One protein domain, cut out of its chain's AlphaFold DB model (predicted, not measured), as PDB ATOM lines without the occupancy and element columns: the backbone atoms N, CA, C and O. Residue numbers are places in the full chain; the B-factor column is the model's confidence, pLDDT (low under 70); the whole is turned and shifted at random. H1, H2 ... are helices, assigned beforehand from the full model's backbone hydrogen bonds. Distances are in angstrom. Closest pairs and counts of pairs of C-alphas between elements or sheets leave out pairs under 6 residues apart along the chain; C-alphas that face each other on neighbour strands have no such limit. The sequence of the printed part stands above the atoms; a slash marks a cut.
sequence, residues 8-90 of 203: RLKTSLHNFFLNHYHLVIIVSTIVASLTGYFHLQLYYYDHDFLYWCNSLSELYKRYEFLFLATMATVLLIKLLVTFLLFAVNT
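This is residues 8 to 90 of the 203 residues of the protein "Hypothetical protein" of Hermetia illucens (UniProt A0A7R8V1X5). The model is an open three-sided frame of helices: the long helices H2 and H4 make two arms with an empty gap between them, and the shorter H3 joins them at one end, so that H4 folds back in the direction from which H2 came. At the other end of H2 the short helix H1 turns off across its line, and residues 8 to 15 of H1 stick out from the frame. The printed part has 83 residues with four named helices, in the order H1, H2, H3, H4, and no named strand; its class is all helix. It is only just extended, close to loose, with a radius of gyration of the C-alphas of 17.8 A, and its C-alphas span 46 by 31 by 21 A.

Find C-alpha 8 at (-47.000, -19.734, 7.593); from there H1 runs over residues 8 to 19, 16.4 A from first to last C-alpha. Past His 20, find C-alpha 21 at (-53.511, -13.333, -9.451), where H2 begins; it takes residues 21 to 45 and is 35.3 A long. After residues 46 to 48 you come to H3, residues 49 to 61, 18.6 A long. Past Arg 62, H4 takes residues 63 to 89; it is the longest helix, 38.6 A, and ends with C-alpha 89 at (-63.008, -3.273, -1.798).

Look first at Phe 17 and Val 24: their C-alphas, the closest of H1 and H2, are 7.0 A apart, and the two helices are close but not clearly touching. Their lines stand at 86 degrees, about perpendicular. Further along, H2 and H3 are apart, but only just, with their closest C-alphas 8.4 A from each other. At Tyr 60 and Leu 66 you find the closest C-alphas of H3 and H4, 5.7 A apart. These helices only just touch, with 3 pairs of C-alphas within 8 A, and they touch only at the corner by their link, H3 with residues 59 to 60 alone and H4 with residues 65 to 66 alone. They run opposite ways at a steep tilt of 69 degrees, only just short of about perpendicular. H1 is apart from H3 and from H4, and H2 is apart from H4. In H1, H2, H3 and H4 every backbone O i to N i+4 pair is within hydrogen-bond range.

The two C-alphas farthest apart are those of Arg 8 and Arg 62, 49.5 A. Residues 8 to 15 in H1, 26 to 37 in H2 and 70 to 83 in H4 stand free. The printed part has no cut, and the three links between the helices are tight. Read the B-factor column for the model's confidence: the mean pLDDT of the printed part is 77.6, and residues 8 to 9, 12, 59 to 60, 63 and 87 to 90 are under 70.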
ATOM      1  N   ARG A   8     -45.901 -20.710   7.529       65.81
ATOM      2  CA  ARG A   8     -47.000 -19.734   7.593       65.81
ATOM      3  C   ARG A   8     -46.829 -18.570   6.609       65.81
ATOM      4  O   ARG A   8     -47.808 -18.143   6.007       65.81
ATOM      5  N   LEU A   9     -45.597 -18.090   6.415       67.19
ATOM      6  CA  LEU A   9     -45.271 -17.072   5.408       67.19
ATOM      7  C   LEU A   9     -45.503 -17.583   3.987       67.19
ATOM      8  O   LEU A   9     -46.099 -16.875   3.180       67.19
ATOM      9  N   LYS A  10     -45.091 -18.822   3.694       71.06
ATOM     10  CA  LYS A  10     -45.308 -19.442   2.384       71.06
ATOM     11  C   LYS A  10     -46.798 -19.569   2.074       71.06
ATOM     12  O   LYS A  10     -47.213 -19.183   0.987       71.06
ATOM     13  N   THR A  11     -47.601 -20.055   3.021       70.00
ATOM     14  CA  THR A  11     -49.052 -20.182   2.822       70.00
ATOM     15  C   THR A  11     -49.726 -18.818   2.696       70.00
ATOM     16  O   THR A  11     -50.595 -18.643   1.852       70.00
ATOM     17  N   SER A  12     -49.290 -17.823   3.476       69.88
ATOM     18  CA  SER A  12     -49.824 -16.462   3.387       69.88
ATOM     19  C   SER A  12     -49.502 -15.793   2.052       69.88
ATOM     20  O   SER A  12     -50.379 -15.158   1.476       69.88
ATOM     21  N   LEU A  13     -48.272 -15.938   1.549       70.31
ATOM     22  CA  LEU A  13     -47.886 -15.421   0.235       70.31
ATOM     23  C   LEU A  13     -48.644 -16.146  -0.867       70.31
ATOM     24  O   LEU A  13     -49.176 -15.502  -1.759       70.31
ATOM     25  N   HIS A  14     -48.741 -17.472  -0.789       76.44
ATOM     26  CA  HIS A  14     -49.472 -18.259  -1.772       76.44
ATOM     27  C   HIS A  14     -50.945 -17.842  -1.856       76.44
ATOM     28  O   HIS A  14     -51.440 -17.601  -2.953       76.44
ATOM     29  N   ASN A  15     -51.606 -17.650  -0.714       72.62
ATOM     30  CA  ASN A  15     -52.982 -17.159  -0.669       72.62
ATOM     31  C   ASN A  15     -53.097 -15.717  -1.188       72.62
ATOM     32  O   ASN A  15     -54.058 -15.390  -1.876       72.62
ATOM     33  N   PHE A  16     -52.107 -14.859  -0.921       72.69
ATOM     34  CA  PHE A  16     -52.075 -13.505  -1.474       72.69
ATOM     35  C   PHE A  16     -51.958 -13.509  -3.007       72.69
ATOM     36  O   PHE A  16     -52.719 -12.811  -3.676       72.69
ATOM     37  N   PHE A  17     -51.056 -14.329  -3.557       72.19
ATOM     38  CA  PHE A  17     -50.865 -14.499  -5.000       72.19
ATOM     39  C   PHE A  17     -52.075 -15.134  -5.687       72.19
ATOM     40  O   PHE A  17     -52.383 -14.749  -6.809       72.19
ATOM     41  N   LEU A  18     -52.757 -16.077  -5.034       72.88
ATOM     42  CA  LEU A  18     -53.990 -16.674  -5.551       72.88
ATOM     43  C   LEU A  18     -55.124 -15.646  -5.603       72.88
ATOM     44  O   LEU A  18     -55.753 -15.487  -6.644       72.88
ATOM     45  N   ASN A  19     -55.332 -14.896  -4.519       72.69
ATOM     46  CA  ASN A  19     -56.430 -13.930  -4.438       72.69
ATOM     47  C   ASN A  19     -56.223 -12.713  -5.357       72.69
ATOM     48  O   ASN A  19     -57.191 -12.141  -5.847       72.69
ATOM     49  N   HIS A  20     -54.970 -12.337  -5.634       73.94
ATOM     50  CA  HIS A  20     -54.626 -11.176  -6.467       73.94
ATOM     51  C   HIS A  20     -53.914 -11.574  -7.763       73.94
ATOM     52  O   HIS A  20     -53.114 -10.807  -8.305       73.94
ATOM     53  N   TYR A  21     -54.191 -12.774  -8.278       75.50
ATOM     54  CA  TYR A  21     -53.511 -13.333  -9.451       75.50
ATOM     55  C   TYR A  21     -53.568 -12.402 -10.675       75.50
ATOM     56  O   TYR A  21     -52.570 -12.207 -11.365       75.50
ATOM     57  N   HIS A  22     -54.710 -11.743 -10.882       72.81
ATOM     58  CA  HIS A  22     -54.913 -10.766 -11.952       72.81
ATOM     59  C   HIS A  22     -53.992  -9.539 -11.809       72.81
ATOM     60  O   HIS A  22     -53.362  -9.129 -12.785       72.81
ATOM     61  N   LEU A  23     -53.829  -8.995 -10.597       74.19
ATOM     62  CA  LEU A  23     -52.903  -7.886 -10.337       74.19
ATOM     63  C   LEU A  23     -51.452  -8.290 -10.583       74.19
ATOM     64  O   LEU A  23     -50.682  -7.537 -11.174       74.19
ATOM     65  N   VAL A  24     -51.084  -9.493 -10.148       78.88
ATOM     66  CA  VAL A  24     -49.723 -10.019 -10.291       78.88
ATOM     67  C   VAL A  24     -49.372 -10.210 -11.762       78.88
ATOM     68  O   VAL A  24     -48.264  -9.856 -12.161       78.88
ATOM     69  N   ILE A  25     -50.310 -10.704 -12.580       79.25
ATOM     70  CA  ILE A  25     -50.126 -10.788 -14.034       79.25
ATOM     71  C   ILE A  25     -49.901  -9.398 -14.617       79.25
ATOM     72  O   ILE A  25     -48.896  -9.199 -15.290       79.25
ATOM     73  N   ILE A  26     -50.777  -8.433 -14.328       79.12
ATOM     74  CA  ILE A  26     -50.675  -7.078 -14.889       79.12
ATOM     75  C   ILE A  26     -49.328  -6.443 -14.529       79.12
ATOM     76  O   ILE A  26     -48.613  -5.959 -15.407       79.12
ATOM     77  N   VAL A  27     -48.940  -6.492 -13.251       80.69
ATOM     78  CA  VAL A  27     -47.657  -5.948 -12.785       80.69
ATOM     79  C   VAL A  27     -46.485  -6.673 -13.445       80.69
ATOM     80  O   VAL A  27     -45.562  -6.020 -13.927       80.69
ATOM     81  N   SER A  28     -46.530  -8.004 -13.528       83.75
ATOM     82  CA  SER A  28     -45.497  -8.805 -14.191       83.75
ATOM     83  C   SER A  28     -45.357  -8.445 -15.674       83.75
ATOM     84  O   SER A  28     -44.243  -8.241 -16.153       83.75
ATOM     85  N   THR A  29     -46.468  -8.279 -16.396       84.56
ATOM     86  CA  THR A  29     -46.467  -7.886 -17.813       84.56
ATOM     87  C   THR A  29     -45.914  -6.476 -18.016       84.56
ATOM     88  O   THR A  29     -45.144  -6.252 -18.952       84.56
ATOM     89  N   ILE A  30     -46.252  -5.533 -17.130       85.38
ATOM     90  CA  ILE A  30     -45.703  -4.170 -17.161       85.38
ATOM     91  C   ILE A  30     -44.194  -4.200 -16.920       85.38
ATOM     92  O   ILE A  30     -43.442  -3.602 -17.689       85.38
ATOM     93  N   VAL A  31     -43.739  -4.922 -15.892       85.69
ATOM     94  CA  VAL A  31     -42.310  -5.047 -15.575       85.69
ATOM     95  C   VAL A  31     -41.562  -5.700 -16.732       85.69
ATOM     96  O   VAL A  31     -40.560  -5.151 -17.177       85.69
ATOM     97  N   ALA A  32     -42.071  -6.802 -17.284       89.12
ATOM     98  CA  ALA A  32     -41.461  -7.474 -18.429       89.12
ATOM     99  C   ALA A  32     -41.379  -6.560 -19.664       89.12
ATOM    100  O   ALA A  32     -40.349  -6.528 -20.334       89.12
ATOM    101  N   SER A  33     -42.427  -5.774 -19.931       88.94
ATOM    102  CA  SER A  33     -42.440  -4.809 -21.038       88.94
ATOM    103  C   SER A  33     -41.426  -3.685 -20.826       88.94
ATOM    104  O   SER A  33     -40.693  -3.343 -21.750       88.94
ATOM    105  N   LEU A  34     -41.331  -3.144 -19.606       85.06
ATOM    106  CA  LEU A  34     -40.334  -2.129 -19.251       85.06
ATOM    107  C   LEU A  34     -38.912  -2.678 -19.364       85.06
ATOM    108  O   LEU A  34     -38.052  -2.032 -19.956       85.06
ATOM    109  N   THR A  35     -38.657  -3.877 -18.840       88.06
ATOM    110  CA  THR A  35     -37.354  -4.537 -18.965       88.06
ATOM    111  C   THR A  35     -37.001  -4.782 -20.430       88.06
ATOM    112  O   THR A  35     -35.873  -4.507 -20.830       88.06
ATOM    113  N   GLY A  36     -37.961  -5.226 -21.246       88.12
ATOM    114  CA  GLY A  36     -37.783  -5.382 -22.689       88.12
ATOM    115  C   GLY A  36     -37.466  -4.060 -23.387       88.12
ATOM    116  O   GLY A  36     -36.540  -4.006 -24.192       88.12
ATOM    117  N   TYR A  37     -38.166  -2.980 -23.032       86.94
ATOM    118  CA  TYR A  37     -37.895  -1.640 -23.553       86.94
ATOM    119  C   TYR A  37     -36.478  -1.172 -23.209       86.94
ATOM    120  O   TYR A  37     -35.740  -0.757 -24.100       86.94
ATOM    121  N   PHE A  38     -36.057  -1.297 -21.946       81.56
ATOM    122  CA  PHE A  38     -34.696  -0.939 -21.541       81.56
ATOM    123  C   PHE A  38     -33.641  -1.793 -22.241       81.56
ATOM    124  O   PHE A  38     -32.614  -1.266 -22.660       81.56
ATOM    125  N   HIS A  39     -33.900  -3.089 -22.407       86.88
ATOM    126  CA  HIS A  39     -32.989  -3.977 -23.117       86.88
ATOM    127  C   HIS A  39     -32.859  -3.602 -24.598       86.88
ATOM    128  O   HIS A  39     -31.753  -3.578 -25.132       86.88
ATOM    129  N   LEU A  40     -33.970  -3.248 -25.247       88.25
ATOM    130  CA  LEU A  40     -33.978  -2.776 -26.631       88.25
ATOM    131  C   LEU A  40     -33.232  -1.444 -26.758       88.25
ATOM    132  O   LEU A  40     -32.425  -1.279 -27.671       88.25
ATOM    133  N   GLN A  41     -33.455  -0.521 -25.821       83.62
ATOM    134  CA  GLN A  41     -32.772   0.768 -25.800       83.62
ATOM    135  C   GLN A  41     -31.254   0.607 -25.655       83.62
ATOM    136  O   GLN A  41     -30.493   1.290 -26.338       83.62
ATOM    137  N   LEU A  42     -30.832  -0.317 -24.790       84.94
ATOM    138  CA  LEU A  42     -29.430  -0.651 -24.586       84.94
ATOM    139  C   LEU A  42     -28.823  -1.263 -25.855       84.94
ATOM    140  O   LEU A  42     -27.784  -0.814 -26.315       84.94
ATOM    141  N   TYR A  43     -29.498  -2.248 -26.454       87.19
ATOM    142  CA  TYR A  43     -28.965  -2.993 -27.596       87.19
ATOM    143  C   TYR A  43     -28.879  -2.167 -28.889       87.19
ATOM    144  O   TYR A  43     -27.927  -2.324 -29.647       87.19
ATOM    145  N   TYR A  44     -29.867  -1.308 -29.167       87.50
ATOM    146  CA  TYR A  44     -29.930  -0.559 -30.431       87.50
ATOM    147  C   TYR A  44     -29.349   0.853 -30.365       87.50
ATOM    148  O   TYR A  44     -28.880   1.350 -31.386       87.50
ATOM    149  N   TYR A  45     -29.408   1.515 -29.206       82.81
ATOM    150  CA  TYR A  45     -29.015   2.922 -29.072       82.81
ATOM    151  C   TYR A  45     -27.813   3.135 -28.145       82.81
ATOM    152  O   TYR A  45     -27.428   4.283 -27.940       82.81
ATOM    153  N   ASP A  46     -27.244   2.066 -27.569       83.56
ATOM    154  CA  ASP A  46     -26.131   2.122 -26.600       83.56
ATOM    155  C   ASP A  46     -26.424   3.073 -25.417       83.56
ATOM    156  O   ASP A  46     -25.547   3.652 -24.775       83.56
ATOM    157  N   HIS A  47     -27.716   3.273 -25.132       82.69
ATOM    158  CA  HIS A  47     -28.184   4.129 -24.054       82.69
ATOM    159  C   HIS A  47     -28.083   3.375 -22.733       82.69
ATOM    160  O   HIS A  47     -29.062   2.812 -22.229       82.69
ATOM    161  N   ASP A  48     -26.882   3.394 -22.170       80.62
ATOM    162  CA  ASP A  48     -26.591   2.840 -20.858       80.62
ATOM    163  C   ASP A  48     -27.410   3.498 -19.742       80.62
ATOM    164  O   ASP A  48     -27.933   4.610 -19.853       80.62
ATOM    165  N   PHE A  49     -27.459   2.838 -18.585       73.69
ATOM    166  CA  PHE A  49     -28.073   3.397 -17.377       73.69
ATOM    167  C   PHE A  49     -27.525   4.799 -17.029       73.69
ATOM    168  O   PHE A  49     -28.273   5.676 -16.598       73.69
ATOM    169  N   LEU A  50     -26.236   5.040 -17.297       78.62
ATOM    170  CA  LEU A  50     -25.579   6.343 -17.141       78.62
ATOM    171  C   LEU A  50     -26.191   7.435 -18.028       78.62
ATOM    172  O   LEU A  50     -26.367   8.559 -17.558       78.62
ATOM    173  N   TYR A  51     -26.569   7.112 -19.268       80.19
ATOM    174  CA  TYR A  51     -27.245   8.044 -20.175       80.19
ATOM    175  C   TYR A  51     -28.602   8.480 -19.612       80.19
ATOM    176  O   TYR A  51     -28.928   9.670 -19.599       80.19
ATOM    177  N   TRP A  52     -29.372   7.537 -19.068       77.00
ATOM    178  CA  TRP A  52     -30.657   7.828 -18.437       77.00
ATOM    179  C   TRP A  52     -30.508   8.644 -17.153       77.00
ATOM    180  O   TRP A  52     -31.272   9.586 -16.948       77.00
ATOM    181  N   CYS A  53     -29.507   8.349 -16.318       75.88
ATOM    182  CA  CYS A  53     -29.198   9.156 -15.136       75.88
ATOM    183  C   CYS A  53     -28.789  10.590 -15.497       75.88
ATOM    184  O   CYS A  53     -29.250  11.529 -14.846       75.88
ATOM    185  N   ASN A  54     -27.974  10.778 -16.540       77.38
ATOM    186  CA  ASN A  54     -27.607  12.114 -17.013       77.38
ATOM    187  C   ASN A  54     -28.808  12.854 -17.604       77.38
ATOM    188  O   ASN A  54     -29.028  14.014 -17.269       77.38
ATOM    189  N   SER A  55     -29.637  12.169 -18.393       75.19
ATOM    190  CA  SER A  55     -30.878  12.730 -18.938       75.19
ATOM    191  C   SER A  55     -31.839  13.151 -17.820       75.19
ATOM    192  O   SER A  55     -32.400  14.242 -17.855       75.19
ATOM    193  N   LEU A  56     -31.981  12.333 -16.771       72.12
ATOM    194  CA  LEU A  56     -32.740  12.676 -15.565       72.12
ATOM    195  C   LEU A  56     -32.128  13.866 -14.815       72.12
ATOM    196  O   LEU A  56     -32.870  14.708 -14.319       72.12
ATOM    197  N   SER A  57     -30.798  13.968 -14.752       73.50
ATOM    198  CA  SER A  57     -30.095  15.098 -14.131       73.50
ATOM    199  C   SER A  57     -30.287  16.405 -14.909       73.50
ATOM    200  O   SER A  57     -30.500  17.463 -14.314       73.50
ATOM    201  N   GLU A  58     -30.271  16.352 -16.240       75.31
ATOM    202  CA  GLU A  58     -30.561  17.506 -17.097       75.31
ATOM    203  C   GLU A  58     -32.031  17.926 -17.014       75.31
ATOM    204  O   GLU A  58     -32.332  19.116 -16.902       75.31
ATOM    205  N   LEU A  59     -32.947  16.957 -16.973       67.69
ATOM    206  CA  LEU A  59     -34.369  17.207 -16.743       67.69
ATOM    207  C   LEU A  59     -34.628  17.780 -15.343       67.69
ATOM    208  O   LEU A  59     -35.462  18.670 -15.201       67.69
ATOM    209  N   TYR A  60     -33.875  17.345 -14.330       66.56
ATOM    210  CA  TYR A  60     -33.934  17.892 -12.973       66.56
ATOM    211  C   TYR A  60     -33.499  19.366 -12.925       66.56
ATOM    212  O   TYR A  60     -34.066  20.159 -12.178       66.56
ATOM    213  N   LYS A  61     -32.537  19.777 -13.762       73.44
ATOM    214  CA  LYS A  61     -32.120  21.189 -13.866       73.44
ATOM    215  C   LYS A  61     -33.193  22.085 -14.500       73.44
ATOM    216  O   LYS A  61     -33.186  23.295 -14.266       73.44
ATOM    217  N   ARG A  62     -34.133  21.528 -15.274       76.62
ATOM    218  CA  ARG A  62     -35.305  22.253 -15.790       76.62
ATOM    219  C   ARG A  62     -36.434  22.233 -14.757       76.62
ATOM    220  O   ARG A  62     -37.262  21.328 -14.733       76.62
ATOM    221  N   TYR A  63     -36.494  23.288 -13.942       66.94
ATOM    222  CA  TYR A  63     -37.493  23.483 -12.881       66.94
ATOM    223  C   TYR A  63     -38.950  23.238 -13.319       66.94
ATOM    224  O   TYR A  63     -39.725  22.646 -12.569       66.94
ATOM    225  N   GLU A  64     -39.324  23.627 -14.541       73.94
ATOM    226  CA  GLU A  64     -40.684  23.433 -15.070       73.94
ATOM    227  C   GLU A  64     -41.023  21.954 -15.307       73.94
ATOM    228  O   GLU A  64     -42.134  21.506 -15.017       73.94
ATOM    229  N   PHE A  65     -40.052  21.166 -15.775       70.25
ATOM    230  CA  PHE A  65     -40.246  19.739 -16.010       70.25
ATOM    231  C   PHE A  65     -40.291  18.956 -14.696       70.25
ATOM    232  O   PHE A  65     -41.064  18.009 -14.566       70.25
ATOM    233  N   LEU A  66     -39.524  19.382 -13.690       74.06
ATOM    234  CA  LEU A  66     -39.524  18.778 -12.357       74.06
ATOM    235  C   LEU A  66     -40.887  18.958 -11.669       74.06
ATOM    236  O   LEU A  66     -41.418  18.009 -11.088       74.06
ATOM    237  N   PHE A  67     -41.510  20.132 -11.801       73.62
ATOM    238  CA  PHE A  67     -42.871  20.362 -11.310       73.62
ATOM    239  C   PHE A  67     -43.894  19.450 -12.009       73.62
ATOM    240  O   PHE A  67     -44.732  18.827 -11.356       73.62
ATOM    241  N   LEU A  68     -43.788  19.300 -13.331       76.38
ATOM    242  CA  LEU A  68     -44.685  18.434 -14.097       76.38
ATOM    243  C   LEU A  68     -44.488  16.945 -13.753       76.38
ATOM    244  O   LEU A  68     -45.459  16.215 -13.564       76.38
ATOM    245  N   ALA A  69     -43.237  16.505 -13.596       79.00
ATOM    246  CA  ALA A  69     -42.878  15.139 -13.219       79.00
ATOM    247  C   ALA A  69     -43.296  14.799 -11.777       79.00
ATOM    248  O   ALA A  69     -43.767  13.695 -11.499       79.00
ATOM    249  N   THR A  70     -43.183  15.750 -10.849       78.19
ATOM    250  CA  THR A  70     -43.661  15.567  -9.468       78.19
ATOM    251  C   THR A  70     -45.187  15.533  -9.400       78.19
ATOM    252  O   THR A  70     -45.745  14.662  -8.737       78.19
ATOM    253  N   MET A  71     -45.889  16.371 -10.166       75.56
ATOM    254  CA  MET A  71     -47.348  16.271 -10.303       75.56
ATOM    255  C   MET A  71     -47.789  14.934 -10.912       75.56
ATOM    256  O   MET A  71     -48.712  14.298 -10.399       75.56
ATOM    257  N   ALA A  72     -47.107  14.470 -11.962       81.12
ATOM    258  CA  ALA A  72     -47.398  13.186 -12.596       81.12
ATOM    259  C   ALA A  72     -47.162  12.004 -11.645       81.12
ATOM    260  O   ALA A  72     -47.987  11.097 -11.581       81.12
ATOM    261  N   THR A  73     -46.081  12.022 -10.859       81.19
ATOM    262  CA  THR A  73     -45.812  10.963  -9.873       81.19
ATOM    263  C   THR A  73     -46.828  10.972  -8.735       81.19
ATOM    264  O   THR A  73     -47.319   9.909  -8.364       81.19
ATOM    265  N   VAL A  74     -47.232  12.142  -8.227       83.25
ATOM    266  CA  VAL A  74     -48.299  12.245  -7.217       83.25
ATOM    267  C   VAL A  74     -49.635  11.728  -7.761       83.25
ATOM    268  O   VAL A  74     -50.337  11.001  -7.057       83.25
ATOM    269  N   LEU A  75     -49.987  12.057  -9.008       84.00
ATOM    270  CA  LEU A  75     -51.188  11.529  -9.665       84.00
ATOM    271  C   LEU A  75     -51.117  10.015  -9.859       84.00
ATOM    272  O   LEU A  75     -52.092   9.325  -9.575       84.00
ATOM    273  N   LEU A  76     -49.967   9.494 -10.286       84.88
ATOM    274  CA  LEU A  76     -49.757   8.061 -10.459       84.88
ATOM    275  C   LEU A  76     -49.892   7.320  -9.128       84.88
ATOM    276  O   LEU A  76     -50.602   6.323  -9.065       84.88
ATOM    277  N   ILE A  77     -49.291   7.835  -8.052       84.00
ATOM    278  CA  ILE A  77     -49.431   7.266  -6.706       84.00
ATOM    279  C   ILE A  77     -50.895   7.291  -6.265       84.00
ATOM    280  O   ILE A  77     -51.391   6.281  -5.774       84.00
ATOM    281  N   LYS A  78     -51.613   8.405  -6.474       81.56
ATOM    282  CA  LYS A  78     -53.047   8.487  -6.159       81.56
ATOM    283  C   LYS A  78     -53.855   7.455  -6.936       81.56
ATOM    284  O   LYS A  78     -54.634   6.743  -6.319       81.56
ATOM    285  N   LEU A  79     -53.637   7.327  -8.244       82.25
ATOM    286  CA  LEU A  79     -54.306   6.320  -9.069       82.25
ATOM    287  C   LEU A  79     -54.001   4.901  -8.591       82.25
ATOM    288  O   LEU A  79     -54.912   4.088  -8.515       82.25
ATOM    289  N   LEU A  80     -52.753   4.615  -8.225       81.19
ATOM    290  CA  LEU A  80     -52.339   3.301  -7.737       81.19
ATOM    291  C   LEU A  80     -52.991   2.982  -6.385       81.19
ATOM    292  O   LEU A  80     -53.500   1.884  -6.195       81.19
ATOM    293  N   VAL A  81     -53.047   3.956  -5.471       78.62
ATOM    294  CA  VAL A  81     -53.738   3.819  -4.180       78.62
ATOM    295  C   VAL A  81     -55.243   3.655  -4.376       78.62
ATOM    296  O   VAL A  81     -55.834   2.779  -3.754       78.62
ATOM    297  N   THR A  82     -55.871   4.443  -5.250       78.44
ATOM    298  CA  THR A  82     -57.300   4.312  -5.567       78.44
ATOM    299  C   THR A  82     -57.602   2.977  -6.232       78.44
ATOM    300  O   THR A  82     -58.587   2.343  -5.880       78.44
ATOM    301  N   PHE A  83     -56.749   2.514  -7.143       78.56
ATOM    302  CA  PHE A  83     -56.881   1.211  -7.780       78.56
ATOM    303  C   PHE A  83     -56.688   0.068  -6.782       78.56
ATOM    304  O   PHE A  83     -57.424  -0.906  -6.838       78.56
ATOM    305  N   LEU A  84     -55.757   0.194  -5.835       75.44
ATOM    306  CA  LEU A  84     -55.559  -0.796  -4.779       75.44
ATOM    307  C   LEU A  84     -56.732  -0.804  -3.794       75.44
ATOM    308  O   LEU A  84     -57.199  -1.873  -3.425       75.44
ATOM    309  N   LEU A  85     -57.251   0.365  -3.411       76.56
ATOM    310  CA  LEU A  85     -58.474   0.470  -2.612       76.56
ATOM    311  C   LEU A  85     -59.671  -0.116  -3.353       76.56
ATOM    312  O   LEU A  85     -60.443  -0.849  -2.752       76.56
ATOM    313  N   PHE A  86     -59.806   0.166  -4.649       75.50
ATOM    314  CA  PHE A  86     -60.833  -0.435  -5.487       75.50
ATOM    315  C   PHE A  86     -60.668  -1.952  -5.519       75.50
ATOM    316  O   PHE A  86     -61.598  -2.638  -5.145       75.50
ATOM    317  N   ALA A  87     -59.478  -2.469  -5.823       67.06
ATOM    318  CA  ALA A  87     -59.198  -3.902  -5.899       67.06
ATOM    319  C   ALA A  87     -59.347  -4.648  -4.562       67.06
ATOM    320  O   ALA A  87     -59.613  -5.842  -4.567       67.06
ATOM    321  N   VAL A  88     -59.157  -3.971  -3.425       67.00
ATOM    322  CA  VAL A  88     -59.390  -4.545  -2.088       67.00
ATOM    323  C   VAL A  88     -60.874  -4.510  -1.715       67.00
ATOM    324  O   VAL A  88     -61.334  -5.382  -0.983       67.00
ATOM    325  N   ASN A  89     -61.613  -3.499  -2.178       66.69
ATOM    326  CA  ASN A  89     -63.008  -3.273  -1.798       66.69
ATOM    327  C   ASN A  89     -64.004  -3.935  -2.764       66.69
ATOM    328  O   ASN A  89     -65.086  -4.347  -2.360       66.69
ATOM    329  N   THR A  90     -63.632  -4.095  -4.032       60.53
ATOM    330  CA  THR A  90     -64.229  -5.106  -4.896       60.53
ATOM    331  C   THR A  90     -63.663  -6.436  -4.431       60.53
ATOM    332  O   THR A  90     -62.475  -6.689  -4.623       60.53
TER     333      THR A  90